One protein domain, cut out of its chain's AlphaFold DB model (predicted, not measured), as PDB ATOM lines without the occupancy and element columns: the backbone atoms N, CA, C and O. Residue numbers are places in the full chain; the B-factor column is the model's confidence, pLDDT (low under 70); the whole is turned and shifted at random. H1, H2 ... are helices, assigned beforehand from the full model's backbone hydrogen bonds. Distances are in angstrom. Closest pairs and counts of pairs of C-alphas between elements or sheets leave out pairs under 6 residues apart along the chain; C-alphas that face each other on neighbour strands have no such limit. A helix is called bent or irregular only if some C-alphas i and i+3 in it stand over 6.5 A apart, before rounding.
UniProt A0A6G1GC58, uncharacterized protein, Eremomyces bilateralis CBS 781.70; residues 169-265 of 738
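What this domain is: This is residues 169 to 265 of the 738 residues of an uncharacterized protein of Eremomyces bilateralis CBS 781.70 (UniProt A0A6G1GC58). The model is a long, loose helical hairpin: H1 and H2 follow each other along one side, and the long bent helix H3 folds back along the other. H4 packs on H3b with residues 253 to 258 and slants across it, away from H1 and H2. The 97 printed residues hold four named helices, in the order H1, H2, H3, H4, and no named strand; the class is all helix. The whole is loose, with a radius of gyration of the C-alphas of 17.8 A, and its outline is flat, spanning 56 by 31 by 16 A.

How they stand to each other: H1, residues 169 to 179, and H2, residues 181 to 198, are close but not clearly touching, with their closest C-alphas, Leu 177 and Trp 183, 7.9 A apart. The hub is H3, residues 202 to 238, assigned as one helix by its hydrogen bonds but bent: C-alphas 210 and 213 are 6.9 A apart. Its arms, H3a, residues 202 to 210, and H3b, residues 213 to 238, stand at a steep tilt of 38 degrees. H1 touches residues 223 to 234 of H3b at a shallow tilt of 13 degrees, opposite ways; the closest C-alphas, His 175 and Phe 230, are 5.4 A apart. H2 and H3b only just touch, with 3 pairs of C-alphas within 8 A, the closest being Pro 181 and Glu 220 at 6.9 A. H2 and H3a are close but not clearly touching, with the C-alphas of Gln 196 and Arg 205 closest at 7.1 A. H4, residues 251 to 265, touches H3b at a steep tilt of 47 degrees, with the C-alphas of Pro 229 and Phe 254 closest at 5.4 A; H4 is apart from H1, H2 and H3a. Every O i to N i+4 pair is within hydrogen-bond range in H1, H2 and H3a, against 20 of 22 in H3b and 9 of 11 in H4.

Where its parts are: H1 begins at C-alpha 169, (-29.095, 2.686, 26.131), and is 15.0 A long; H2 is 25.2 A. H3a is 12.6 A long and H3b 35.9 A, irregular at C-alphas 226 and 229, 6.8 A apart, with a kink of 31 degrees near residue 229. H4, 21.7 A long, is irregular at C-alphas 261 and 264, 7.0 A apart, and ends at C-alpha 265, (-29.561, 10.414, 58.609).

The domain as a whole: The two C-alphas farthest apart, Ser 201 and Gly 240, are 56.6 A apart. The printed part has no cut; the link from H3 to H4, residues 239 to 250, is long, and the other two are tight. The mean pLDDT of the printed part is 88.9, and residues 261 to 265 are under 70.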
ATOM      1  N   LEU A 169     -27.784   2.323  26.674       95.44
ATOM      2  CA  LEU A 169     -29.095   2.686  26.131       95.44
ATOM      3  C   LEU A 169     -30.261   2.066  26.923       95.44
ATOM      4  O   LEU A 169     -31.232   2.747  27.244       95.44
ATOM      5  N   SER A 170     -30.181   0.782  27.267       94.81
ATOM      6  CA  SER A 170     -31.248   0.107  28.015       94.81
ATOM      7  C   SER A 170     -31.422   0.695  29.417       94.81
ATOM      8  O   SER A 170     -32.537   1.016  29.826       94.81
ATOM      9  N   THR A 171     -30.320   0.913  30.135       94.88
ATOM     10  CA  THR A 171     -30.339   1.551  31.453       94.88
ATOM     11  C   THR A 171     -30.817   3.001  31.366       94.88
ATOM     12  O   THR A 171     -31.550   3.448  32.244       94.88
ATOM     13  N   TYR A 172     -30.484   3.719  30.289       94.62
ATOM     14  CA  TYR A 172     -31.003   5.058  30.020       94.62
ATOM     15  C   TYR A 172     -32.523   5.076  29.882       94.62
ATOM     16  O   TYR A 172     -33.170   5.962  30.439       94.62
ATOM     17  N   PHE A 173     -33.102   4.107  29.169       93.62
ATOM     18  CA  PHE A 173     -34.554   3.993  29.052       93.62
ATOM     19  C   PHE A 173     -35.205   3.723  30.401       93.62
ATOM     20  O   PHE A 173     -36.155   4.414  30.750       93.62
ATOM     21  N   VAL A 174     -34.667   2.789  31.189       93.94
ATOM     22  CA  VAL A 174     -35.184   2.517  32.539       93.94
ATOM     23  C   VAL A 174     -35.080   3.765  33.419       93.94
ATOM     24  O   VAL A 174     -36.059   4.148  34.053       93.94
ATOM     25  N   HIS A 175     -33.936   4.454  33.406       93.44
ATOM     26  CA  HIS A 175     -33.760   5.723  34.113       93.44
ATOM     27  C   HIS A 175     -34.769   6.783  33.648       93.44
ATOM     28  O   HIS A 175     -35.390   7.446  34.475       93.44
ATOM     29  N   SER A 176     -34.956   6.931  32.335       90.81
ATOM     30  CA  SER A 176     -35.868   7.919  31.756       90.81
ATOM     31  C   SER A 176     -37.317   7.623  32.126       90.81
ATOM     32  O   SER A 176     -38.019   8.545  32.523       90.81
ATOM     33  N   LEU A 177     -37.740   6.357  32.076       89.88
ATOM     34  CA  LEU A 177     -39.073   5.922  32.499       89.88
ATOM     35  C   LEU A 177     -39.311   6.185  33.991       89.88
ATOM     36  O   LEU A 177     -40.373   6.674  34.357       89.88
ATOM     37  N   LEU A 178     -38.318   5.919  34.848       90.94
ATOM     38  CA  LEU A 178     -38.416   6.183  36.289       90.94
ATOM     39  C   LEU A 178     -38.436   7.680  36.624       90.94
ATOM     40  O   LEU A 178     -39.049   8.082  37.609       90.94
ATOM     41  N   ARG A 179     -37.740   8.504  35.835       86.31
ATOM     42  CA  ARG A 179     -37.613   9.947  36.069       86.31
ATOM     43  C   ARG A 179     -38.790  10.749  35.520       86.31
ATOM     44  O   ARG A 179     -38.942  11.906  35.901       86.31
ATOM     45  N   TYR A 180     -39.582  10.182  34.615       83.00
ATOM     46  CA  TYR A 180     -40.623  10.923  33.919       83.00
ATOM     47  C   TYR A 180     -41.819  11.195  34.858       83.00
ATOM     48  O   TYR A 180     -42.533  10.258  35.228       83.00
ATOM     49  N   PRO A 181     -42.056  12.460  35.262       75.81
ATOM     50  CA  PRO A 181     -43.065  12.804  36.268       75.81
ATOM     51  C   PRO A 181     -44.497  12.568  35.773       75.81
ATOM     52  O   PRO A 181     -45.424  12.435  36.577       75.81
ATOM     53  N   ASP A 182     -44.696  12.462  34.460       79.06
ATOM     54  CA  ASP A 182     -46.034  12.307  33.896       79.06
ATOM     55  C   ASP A 182     -46.595  10.904  34.130       79.06
ATOM     56  O   ASP A 182     -47.799  10.767  34.300       79.06
ATOM     57  N   TRP A 183     -45.753   9.867  34.246       82.69
ATOM     58  CA  TRP A 183     -46.231   8.527  34.620       82.69
ATOM     59  C   TRP A 183     -46.768   8.505  36.048       82.69
ATOM     60  O   TRP A 183     -47.795   7.885  36.317       82.69
ATOM     61  N   LEU A 184     -46.093   9.215  36.954       85.00
ATOM     62  CA  LEU A 184     -46.580   9.426  38.313       85.00
ATOM     63  C   LEU A 184     -47.884  10.208  38.293       85.00
ATOM     64  O   LEU A 184     -48.830   9.799  38.952       85.00
ATOM     65  N   SER A 185     -47.952  11.295  37.524       83.56
ATOM     66  CA  SER A 185     -49.154  12.127  37.429       83.56
ATOM     67  C   SER A 185     -50.338  11.334  36.863       83.56
ATOM     68  O   SER A 185     -51.403  11.341  37.467       83.56
ATOM     69  N   PHE A 186     -50.128  10.531  35.817       83.81
ATOM     70  CA  PHE A 186     -51.133   9.626  35.257       83.81
ATOM     71  C   PHE A 186     -51.582   8.555  36.263       83.81
ATOM     72  O   PHE A 186     -52.777   8.323  36.452       83.81
ATOM     73  N   ALA A 187     -50.637   7.921  36.967       87.25
ATOM     74  CA  ALA A 187     -50.958   6.959  38.019       87.25
ATOM     75  C   ALA A 187     -51.733   7.620  39.173       87.25
ATOM     76  O   ALA A 187     -52.686   7.038  39.690       87.25
ATOM     77  N   PHE A 188     -51.360   8.844  39.551       89.19
ATOM     78  CA  PHE A 188     -52.048   9.630  40.570       89.19
ATOM     79  C   PHE A 188     -53.436  10.067  40.130       89.19
ATOM     80  O   PHE A 188     -54.326  10.051  40.965       89.19
ATOM     81  N   GLU A 189     -53.657  10.420  38.866       87.56
ATOM     82  CA  GLU A 189     -54.992  10.720  38.337       87.56
ATOM     83  C   GLU A 189     -55.902   9.489  38.403       87.56
ATOM     84  O   GLU A 189     -57.040   9.585  38.862       87.56
ATOM     85  N   GLY A 190     -55.385   8.312  38.033       90.06
ATOM     86  CA  GLY A 190     -56.116   7.050  38.168       90.06
ATOM     87  C   GLY A 190     -56.438   6.713  39.628       90.06
ATOM     88  O   GLY A 190     -57.574   6.363  39.955       90.06
ATOM     89  N   LEU A 191     -55.464   6.866  40.528       91.62
ATOM     90  CA  LEU A 191     -55.669   6.677  41.967       91.62
ATOM     91  C   LEU A 191     -56.633   7.711  42.548       91.62
ATOM     92  O   LEU A 191     -57.468   7.358  43.370       91.62
ATOM     93  N   ASP A 192     -56.556   8.964  42.112       92.75
ATOM     94  CA  ASP A 192     -57.439  10.039  42.546       92.75
ATOM     95  C   ASP A 192     -58.881   9.758  42.126       92.75
ATOM     96  O   ASP A 192     -59.781   9.800  42.962       92.75
ATOM     97  N   ALA A 193     -59.104   9.338  40.880       92.06
ATOM     98  CA  ALA A 193     -60.418   8.906  40.415       92.06
ATOM     99  C   ALA A 193     -60.967   7.739  41.256       92.06
ATOM    100  O   ALA A 193     -62.130   7.759  41.668       92.06
ATOM    101  N   LEU A 194     -60.125   6.750  41.582       94.19
ATOM    102  CA  LEU A 194     -60.503   5.629  42.448       94.19
ATOM    103  C   LEU A 194     -60.803   6.076  43.888       94.19
ATOM    104  O   LEU A 194     -61.788   5.632  44.481       94.19
ATOM    105  N   VAL A 195     -60.000   6.969  44.467       95.06
ATOM    106  CA  VAL A 195     -60.212   7.505  45.822       95.06
ATOM    107  C   VAL A 195     -61.490   8.341  45.869       95.06
ATOM    108  O   VAL A 195     -62.295   8.186  46.786       95.06
ATOM    109  N   GLN A 196     -61.737   9.184  44.868       92.88
ATOM    110  CA  GLN A 196     -62.956   9.986  44.783       92.88
ATOM    111  C   GLN A 196     -64.208   9.116  44.609       92.88
ATOM    112  O   GLN A 196     -65.235   9.405  45.233       92.88
ATOM    113  N   ALA A 197     -64.118   8.032  43.830       95.31
ATOM    114  CA  ALA A 197     -65.204   7.071  43.650       95.31
ATOM    115  C   ALA A 197     -65.489   6.252  44.921       95.31
ATOM    116  O   ALA A 197     -66.647   5.996  45.247       95.31
ATOM    117  N   THR A 198     -64.450   5.858  45.663       97.31
ATOM    118  CA  THR A 198     -64.584   4.995  46.851       97.31
ATOM    119  C   THR A 198     -64.925   5.764  48.129       97.31
ATOM    120  O   THR A 198     -65.622   5.249  49.004       97.31
ATOM    121  N   VAL A 199     -64.461   7.007  48.271       96.69
ATOM    122  CA  VAL A 199     -64.666   7.803  49.484       96.69
ATOM    123  C   VAL A 199     -65.958   8.609  49.373       96.69
ATOM    124  O   VAL A 199     -65.995   9.658  48.734       96.69
ATOM    125  N   SER A 200     -67.013   8.172  50.063       94.94
ATOM    126  CA  SER A 200     -68.303   8.884  50.122       94.94
ATOM    127  C   SER A 200     -68.309  10.090  51.078       94.94
ATOM    128  O   SER A 200     -69.097  11.018  50.918       94.94
ATOM    129  N   SER A 201     -67.418  10.118  52.078       97.31
ATOM    130  CA  SER A 201     -67.391  11.183  53.090       97.31
ATOM    131  C   SER A 201     -66.672  12.444  52.599       97.31
ATOM    132  O   SER A 201     -65.467  12.428  52.342       97.31
ATOM    133  N   SER A 202     -67.378  13.578  52.586       95.25
ATOM    134  CA  SER A 202     -66.833  14.895  52.214       95.25
ATOM    135  C   SER A 202     -65.655  15.342  53.092       95.25
ATOM    136  O   SER A 202     -64.715  15.966  52.601       95.25
ATOM    137  N   ARG A 203     -65.651  14.985  54.386       96.69
ATOM    138  CA  ARG A 203     -64.542  15.301  55.306       96.69
ATOM    139  C   ARG A 203     -63.270  14.533  54.938       96.69
ATOM    140  O   ARG A 203     -62.189  15.113  54.987       96.69
ATOM    141  N   LYS A 204     -63.398  13.260  54.544       95.75
ATOM    142  CA  LYS A 204     -62.265  12.440  54.087       95.75
ATOM    143  C   LYS A 204     -61.724  12.934  52.744       95.75
ATOM    144  O   LYS A 204     -60.510  13.010  52.608       95.75
ATOM    145  N   ARG A 205     -62.595  13.359  51.816       94.94
ATOM    146  CA  ARG A 205     -62.181  13.995  50.548       94.94
ATOM    147  C   ARG A 205     -61.340  15.249  50.792       94.94
ATOM    148  O   ARG A 205     -60.198  15.296  50.368       94.94
ATOM    149  N   ARG A 206     -61.821  16.181  51.625       95.62
ATOM    150  CA  ARG A 206     -61.050  17.390  51.991       95.62
ATOM    151  C   ARG A 206     -59.722  17.081  52.680       95.62
ATOM    152  O   ARG A 206     -58.780  17.858  52.561       95.62
ATOM    153  N   ALA A 207     -59.657  16.011  53.473       96.62
ATOM    154  CA  ALA A 207     -58.398  15.574  54.064       96.62
ATOM    155  C   ALA A 207     -57.452  15.057  52.972       96.62
ATOM    156  O   ALA A 207     -56.313  15.505  52.910       96.62
ATOM    157  N   TYR A 208     -57.935  14.188  52.084       95.38
ATOM    158  CA  TYR A 208     -57.169  13.687  50.947       95.38
ATOM    159  C   TYR A 208     -56.655  14.821  50.050       95.38
ATOM    160  O   TYR A 208     -55.460  14.859  49.788       95.38
ATOM    161  N   ASP A 209     -57.486  15.806  49.700       92.56
ATOM    162  CA  ASP A 209     -57.079  16.957  48.876       92.56
ATOM    163  C   ASP A 209     -55.917  17.746  49.502       92.56
ATOM    164  O   ASP A 209     -55.046  18.248  48.796       92.56
ATOM    165  N   LYS A 210     -55.861  17.824  50.841       95.44
ATOM    166  CA  LYS A 210     -54.744  18.453  51.566       95.44
ATOM    167  C   LYS A 210     -53.472  17.604  51.557       95.44
ATOM    168  O   LYS A 210     -52.381  18.163  51.530       95.44
ATOM    169  N   TRP A 211     -53.600  16.279  51.625       95.06
ATOM    170  CA  TRP A 211     -52.460  15.353  51.655       95.06
ATOM    171  C   TRP A 211     -51.920  15.022  50.262       95.06
ATOM    172  O   TRP A 211     -50.731  14.743  50.131       95.06
ATOM    173  N   LYS A 212     -52.762  15.084  49.226       92.06
ATOM    174  CA  LYS A 212     -52.434  14.782  47.830       92.06
ATOM    175  C   LYS A 212     -51.137  15.450  47.344       92.06
ATOM    176  O   LYS A 212     -50.272  14.704  46.889       92.06
ATOM    177  N   PRO A 213     -50.937  16.782  47.461       89.56
ATOM    178  CA  PRO A 213     -49.697  17.409  46.997       89.56
ATOM    179  C   PRO A 213     -48.470  16.905  47.769       89.56
ATOM    180  O   PRO A 213     -47.460  16.583  47.164       89.56
ATOM    181  N   ILE A 214     -48.584  16.712  49.088       92.69
ATOM    182  CA  ILE A 214     -47.478  16.215  49.922       92.69
ATOM    183  C   ILE A 214     -47.076  14.794  49.503       92.69
ATOM    184  O   ILE A 214     -45.893  14.492  49.367       92.69
ATOM    185  N   VAL A 215     -48.054  13.907  49.298       91.25
ATOM    186  CA  VAL A 215     -47.800  12.523  48.864       91.25
ATOM    187  C   VAL A 215     -47.178  12.500  47.472       91.25
ATOM    188  O   VAL A 215     -46.242  11.735  47.237       91.25
ATOM    189  N   ARG A 216     -47.672  13.348  46.567       89.25
ATOM    190  CA  ARG A 216     -47.133  13.500  45.218       89.25
ATOM    191  C   ARG A 216     -45.673  13.945  45.248       89.25
ATOM    192  O   ARG A 216     -44.842  13.267  44.650       89.25
ATOM    193  N   ASP A 217     -45.360  14.987  46.014       87.44
ATOM    194  CA  ASP A 217     -43.999  15.499  46.171       87.44
ATOM    195  C   ASP A 217     -43.068  14.425  46.746       87.44
ATOM    196  O   ASP A 217     -41.977  14.197  46.219       87.44
ATOM    197  N   ILE A 218     -43.489  13.723  47.805       90.81
ATOM    198  CA  ILE A 218     -42.698  12.640  48.410       90.81
ATOM    199  C   ILE A 218     -42.431  11.539  47.385       90.81
ATOM    200  O   ILE A 218     -41.292  11.077  47.266       90.81
ATOM    201  N   LEU A 219     -43.454  11.119  46.638       89.94
ATOM    202  CA  LEU A 219     -43.309  10.045  45.667       89.94
ATOM    203  C   LEU A 219     -42.387  10.464  44.517       89.94
ATOM    204  O   LEU A 219     -41.491   9.704  44.155       89.94
ATOM    205  N   GLU A 220     -42.518  11.688  44.010       87.50
ATOM    206  CA  GLU A 220     -41.643  12.222  42.967       87.50
ATOM    207  C   GLU A 220     -40.175  12.269  43.416       87.50
ATOM    208  O   GLU A 220     -39.284  11.786  42.711       87.50
ATOM    209  N   HIS A 221     -39.899  12.785  44.617       88.50
ATOM    210  CA  HIS A 221     -38.540  12.812  45.161       88.50
ATOM    211  C   HIS A 221     -38.000  11.402  45.419       88.50
ATOM    212  O   HIS A 221     -36.830  11.132  45.142       88.50
ATOM    213  N   SER A 222     -38.845  10.480  45.887       89.94
ATOM    214  CA  SER A 222     -38.450   9.084  46.080       89.94
ATOM    215  C   SER A 222     -38.090   8.407  44.756       89.94
ATOM    216  O   SER A 222     -37.066   7.731  44.679       89.94
ATOM    217  N   MET A 223     -38.841   8.665  43.683       91.31
ATOM    218  CA  MET A 223     -38.562   8.124  42.352       91.31
ATOM    219  C   MET A 223     -37.274   8.703  41.771       91.31
ATOM    220  O   MET A 223     -36.480   7.956  41.205       91.31
ATOM    221  N   LYS A 224     -36.985   9.993  42.004       89.00
ATOM    222  CA  LYS A 224     -35.676  10.589  41.675       89.00
ATOM    223  C   LYS A 224     -34.537   9.863  42.396       89.00
ATOM    224  O   LYS A 224     -33.542   9.540  41.756       89.00
ATOM    225  N   ILE A 225     -34.688   9.547  43.687       89.38
ATOM    226  CA  ILE A 225     -33.685   8.793  44.463       89.38
ATOM    227  C   ILE A 225     -33.513   7.368  43.914       89.38
ATOM    228  O   ILE A 225     -32.384   6.920  43.720       89.38
ATOM    229  N   VAL A 226     -34.613   6.671  43.615       91.69
ATOM    230  CA  VAL A 226     -34.608   5.315  43.033       91.69
ATOM    231  C   VAL A 226     -34.006   5.302  41.623       91.69
ATOM    232  O   VAL A 226     -33.396   4.311  41.228       91.69
ATOM    233  N   ALA A 227     -34.122   6.399  40.871       93.12
ATOM    234  CA  ALA A 227     -33.559   6.543  39.532       93.12
ATOM    235  C   ALA A 227     -32.040   6.819  39.523       93.12
ATOM    236  O   ALA A 227     -31.398   6.582  38.494       93.12
ATOM    237  N   LEU A 228     -31.447   7.282  40.636       92.75
ATOM    238  CA  LEU A 228     -30.017   7.633  40.713       92.75
ATOM    239  C   LEU A 228     -29.068   6.456  40.433       92.75
ATOM    240  O   LEU A 228     -28.126   6.645  39.664       92.75
ATOM    241  N   PRO A 229     -29.259   5.241  40.991       93.81
ATOM    242  CA  PRO A 229     -28.399   4.105  40.666       93.81
ATOM    243  C   PRO A 229     -28.416   3.748  39.178       93.81
ATOM    244  O   PRO A 229     -27.378   3.382  38.627       93.81
ATOM    245  N   PHE A 230     -29.571   3.882  38.516       95.38
ATOM    246  CA  PHE A 230     -29.683   3.674  37.072       95.38
ATOM    247  C   PHE A 230     -28.937   4.760  36.301       95.38
ATOM    248  O   PHE A 230     -28.234   4.443  35.351       95.38
ATOM    249  N   GLU A 231     -29.017   6.018  36.736       94.94
ATOM    250  CA  GLU A 231     -28.267   7.121  36.124       94.94
ATOM    251  C   GLU A 231     -26.753   6.921  36.250       94.94
ATOM    252  O   GLU A 231     -26.023   7.041  35.271       94.94
ATOM    253  N   LEU A 232     -26.273   6.542  37.436       93.88
ATOM    254  CA  LEU A 232     -24.857   6.246  37.658       93.88
ATOM    255  C   LEU A 232     -24.397   5.059  36.816       93.88
ATOM    256  O   LEU A 232     -23.330   5.107  36.211       93.88
ATOM    257  N   TYR A 233     -25.190   3.991  36.757       95.19
ATOM    258  CA  TYR A 233     -24.852   2.816  35.965       95.19
ATOM    259  C   TYR A 233     -24.849   3.108  34.461       95.19
ATOM    260  O   TYR A 233     -23.917   2.709  33.765       95.19
ATOM    261  N   TYR A 234     -25.818   3.896  33.992       95.88
ATOM    262  CA  TYR A 234     -25.849   4.452  32.645       95.88
ATOM    263  C   TYR A 234     -24.556   5.212  32.334       95.88
ATOM    264  O   TYR A 234     -23.905   4.913  31.336       95.88
ATOM    265  N   LEU A 235     -24.138   6.128  33.214       95.62
ATOM    266  CA  LEU A 235     -22.899   6.886  33.037       95.62
ATOM    267  C   LEU A 235     -21.661   5.979  33.029       95.62
ATOM    268  O   LEU A 235     -20.752   6.187  32.233       95.62
ATOM    269  N   HIS A 236     -21.613   4.937  33.860       94.19
ATOM    270  CA  HIS A 236     -20.509   3.975  33.817       94.19
ATOM    271  C   HIS A 236     -20.456   3.203  32.495       94.19
ATOM    272  O   HIS A 236     -19.364   2.960  31.978       94.19
ATOM    273  N   GLN A 237     -21.608   2.823  31.939       95.19
ATOM    274  CA  GLN A 237     -21.679   2.139  30.649       95.19
ATOM    275  C   GLN A 237     -21.305   3.076  29.496       95.19
ATOM    276  O   GLN A 237     -20.502   2.686  28.650       95.19
ATOM    277  N   THR A 238     -21.808   4.316  29.475       95.44
ATOM    278  CA  THR A 238     -21.459   5.291  28.427       95.44
ATOM    279  C   THR A 238     -19.995   5.700  28.480       95.44
ATOM    280  O   THR A 238     -19.405   5.966  27.437       95.44
ATOM    281  N   LEU A 239     -19.374   5.707  29.662       94.88
ATOM    282  CA  LEU A 239     -17.939   5.946  29.817       94.88
ATOM    283  C   LEU A 239     -17.077   4.726  29.464       94.88
ATOM    284  O   LEU A 239     -15.863   4.874  29.346       94.88
ATOM    285  N   GLY A 240     -17.674   3.548  29.265       92.94
ATOM    286  CA  GLY A 240     -16.956   2.303  28.982       92.94
ATOM    287  C   GLY A 240     -16.313   1.652  30.212       92.94
ATOM    288  O   GLY A 240     -15.485   0.762  30.059       92.94
ATOM    289  N   VAL A 241     -16.682   2.076  31.427       92.06
ATOM    290  CA  VAL A 241     -16.166   1.490  32.675       92.06
ATOM    291  C   VAL A 241     -16.967   0.252  33.088       92.06
ATOM    292  O   VAL A 241     -16.420  -0.680  33.670       92.06
ATOM    293  N   ALA A 242     -18.265   0.220  32.778       92.69
ATOM    294  CA  ALA A 242     -19.135  -0.928  33.027       92.69
ATOM    295  C   ALA A 242     -19.440  -1.709  31.732       92.69
ATOM    296  O   ALA A 242     -19.524  -1.110  30.656       92.69
ATOM    297  N   PRO A 243     -19.661  -3.036  31.819       91.44
ATOM    298  CA  PRO A 243     -20.030  -3.848  30.664       91.44
ATOM    299  C   PRO A 243     -21.414  -3.460  30.129       91.44
ATOM    300  O   PRO A 243     -22.331  -3.157  30.894       91.44
ATOM    301  N   THR A 244     -21.587  -3.528  28.809       91.06
ATOM    302  CA  THR A 244     -22.839  -3.164  28.118       91.06
ATOM    303  C   THR A 244     -23.900  -4.258  28.119       91.06
ATOM    304  O   THR A 244     -25.042  -3.993  27.761       91.06
ATOM    305  N   SER A 245     -23.546  -5.486  28.502       87.38
ATOM    306  CA  SER A 245     -24.453  -6.640  28.464       87.38
ATOM    307  C   SER A 245     -25.493  -6.648  29.584       87.38
ATOM    308  O   SER A 245     -26.521  -7.307  29.464       87.38
ATOM    309  N   SER A 246     -25.239  -5.939  30.683       89.31
ATOM    310  CA  SER A 246     -26.131  -5.935  31.841       89.31
ATOM    311  C   SER A 246     -27.137  -4.795  31.723       89.31
ATOM    312  O   SER A 246     -26.769  -3.626  31.661       89.31
ATOM    313  N   LEU A 247     -28.422  -5.143  31.674       87.06
ATOM    314  CA  LEU A 247     -29.515  -4.171  31.579       87.06
ATOM    315  C   LEU A 247     -29.775  -3.465  32.919       87.06
ATOM    316  O   LEU A 247     -30.107  -2.279  32.953       87.06
ATOM    317  N   LEU A 248     -29.609  -4.206  34.018       92.44
ATOM    318  CA  LEU A 248     -29.831  -3.730  35.377       92.44
ATOM    319  C   LEU A 248     -28.500  -3.461  36.088       92.44
ATOM    320  O   LEU A 248     -27.544  -4.223  35.901       92.44
ATOM    321  N   PRO A 249     -28.441  -2.423  36.941       91.06
ATOM    322  CA  PRO A 249     -27.282  -2.203  37.785       91.06
ATOM    323  C   PRO A 249     -27.084  -3.417  38.707       91.06
ATOM    324  O   PRO A 249     -28.054  -3.907  39.291       91.06
ATOM    325  N   PRO A 250     -25.846  -3.906  38.893       90.62
ATOM    326  CA  PRO A 250     -25.579  -4.929  39.892       90.62
ATOM    327  C   PRO A 250     -25.989  -4.412  41.274       90.62
ATOM    328  O   PRO A 250     -25.729  -3.255  41.618       90.62
ATOM    329  N   TRP A 251     -26.574  -5.290  42.096       88.88
ATOM    330  CA  TRP A 251     -27.107  -4.930  43.417       88.88
ATOM    331  C   TRP A 251     -26.084  -4.209  44.307       88.88
ATOM    332  O   TRP A 251     -26.452  -3.344  45.089       88.88
ATOM    333  N   LYS A 252     -24.787  -4.495  44.133       83.88
ATOM    334  CA  LYS A 252     -23.691  -3.811  44.839       83.88
ATOM    335  C   LYS A 252     -23.613  -2.308  44.539       83.88
ATOM    336  O   LYS A 252     -23.376  -1.524  45.453       83.88
ATOM    337  N   ILE A 253     -23.804  -1.897  43.280       81.00
ATOM    338  CA  ILE A 253     -23.828  -0.471  42.909       81.00
ATOM    339  C   ILE A 253     -25.073   0.170  43.514       81.00
ATOM    340  O   ILE A 253     -24.974   1.212  44.153       81.00
ATOM    341  N   PHE A 254     -26.216  -0.506  43.401       83.50
ATOM    342  CA  PHE A 254     -27.477  -0.050  43.978       83.50
ATOM    343  C   PHE A 254     -27.372   0.168  45.496       83.50
ATOM    344  O   PHE A 254     -27.672   1.257  45.987       83.50
ATOM    345  N   SER A 255     -26.862  -0.824  46.234       82.56
ATOM    346  CA  SER A 255     -26.676  -0.729  47.679       82.56
ATOM    347  C   SER A 255     -25.659   0.344  48.044       82.56
ATOM    348  O   SER A 255     -25.941   1.129  48.934       82.56
ATOM    349  N   SER A 256     -24.522   0.436  47.341       79.94
ATOM    350  CA  SER A 256     -23.492   1.443  47.627       79.94
ATOM    351  C   SER A 256     -24.003   2.871  47.424       79.94
ATOM    352  O   SER A 256     -23.695   3.753  48.228       79.94
ATOM    353  N   THR A 257     -24.772   3.111  46.360       78.25
ATOM    354  CA  THR A 257     -25.387   4.414  46.097       78.25
ATOM    355  C   THR A 257     -26.389   4.752  47.195       78.25
ATOM    356  O   THR A 257     -26.295   5.826  47.787       78.25
ATOM    357  N   LEU A 258     -27.287   3.825  47.543       78.62
ATOM    358  CA  LEU A 258     -28.277   4.053  48.595       78.62
ATOM    359  C   LEU A 258     -27.645   4.235  49.977       78.62
ATOM    360  O   LEU A 258     -28.019   5.159  50.693       78.62
ATOM    361  N   THR A 259     -26.652   3.425  50.351       75.50
ATOM    362  CA  THR A 259     -25.955   3.582  51.634       75.50
ATOM    363  C   THR A 259     -25.242   4.921  51.705       75.50
ATOM    364  O   THR A 259     -25.305   5.573  52.743       75.50
ATOM    365  N   SER A 260     -24.630   5.377  50.603       70.25
ATOM    366  CA  SER A 260     -24.008   6.703  50.567       70.25
ATOM    367  C   SER A 260     -25.031   7.824  50.757       70.25
ATOM    368  O   SER A 260     -24.712   8.830  51.375       70.25
ATOM    369  N   LEU A 261     -26.271   7.629  50.305       69.19
ATOM    370  CA  LEU A 261     -27.342   8.624  50.362       69.19
ATOM    371  C   LEU A 261     -28.066   8.658  51.720       69.19
ATOM    372  O   LEU A 261     -28.511   9.719  52.146       69.19
ATOM    373  N   VAL A 262     -28.162   7.514  52.409       66.25
ATOM    374  CA  VAL A 262     -28.861   7.355  53.702       66.25
ATOM    375  C   VAL A 262     -27.958   7.647  54.910       66.25
ATOM    376  O   VAL A 262     -28.450   8.073  55.957       66.25
ATOM    377  N   TRP A 263     -26.633   7.506  54.777       55.41
ATOM    378  CA  TRP A 263     -25.694   7.736  55.882       55.41
ATOM    379  C   TRP A 263     -25.714   9.131  56.557       55.41
ATOM    380  O   TRP A 263     -25.355   9.187  57.734       55.41
ATOM    381  N   PRO A 264     -26.164  10.256  55.949       53.94
ATOM    382  CA  PRO A 264     -26.357  11.495  56.714       53.94
ATOM    383  C   PRO A 264     -27.450  11.414  57.794       53.94
ATOM    384  O   PRO A 264     -27.449  12.248  58.695       53.94
ATOM    385  N   LEU A 265     -28.378  10.449  57.734       53.53
ATOM    386  CA  LEU A 265     -29.561  10.414  58.609       53.53
ATOM    387  C   LEU A 265     -29.423   9.483  59.826       53.53
ATOM    388  O   LEU A 265     -30.082   9.718  60.838       53.53
TER     389      LEU A 265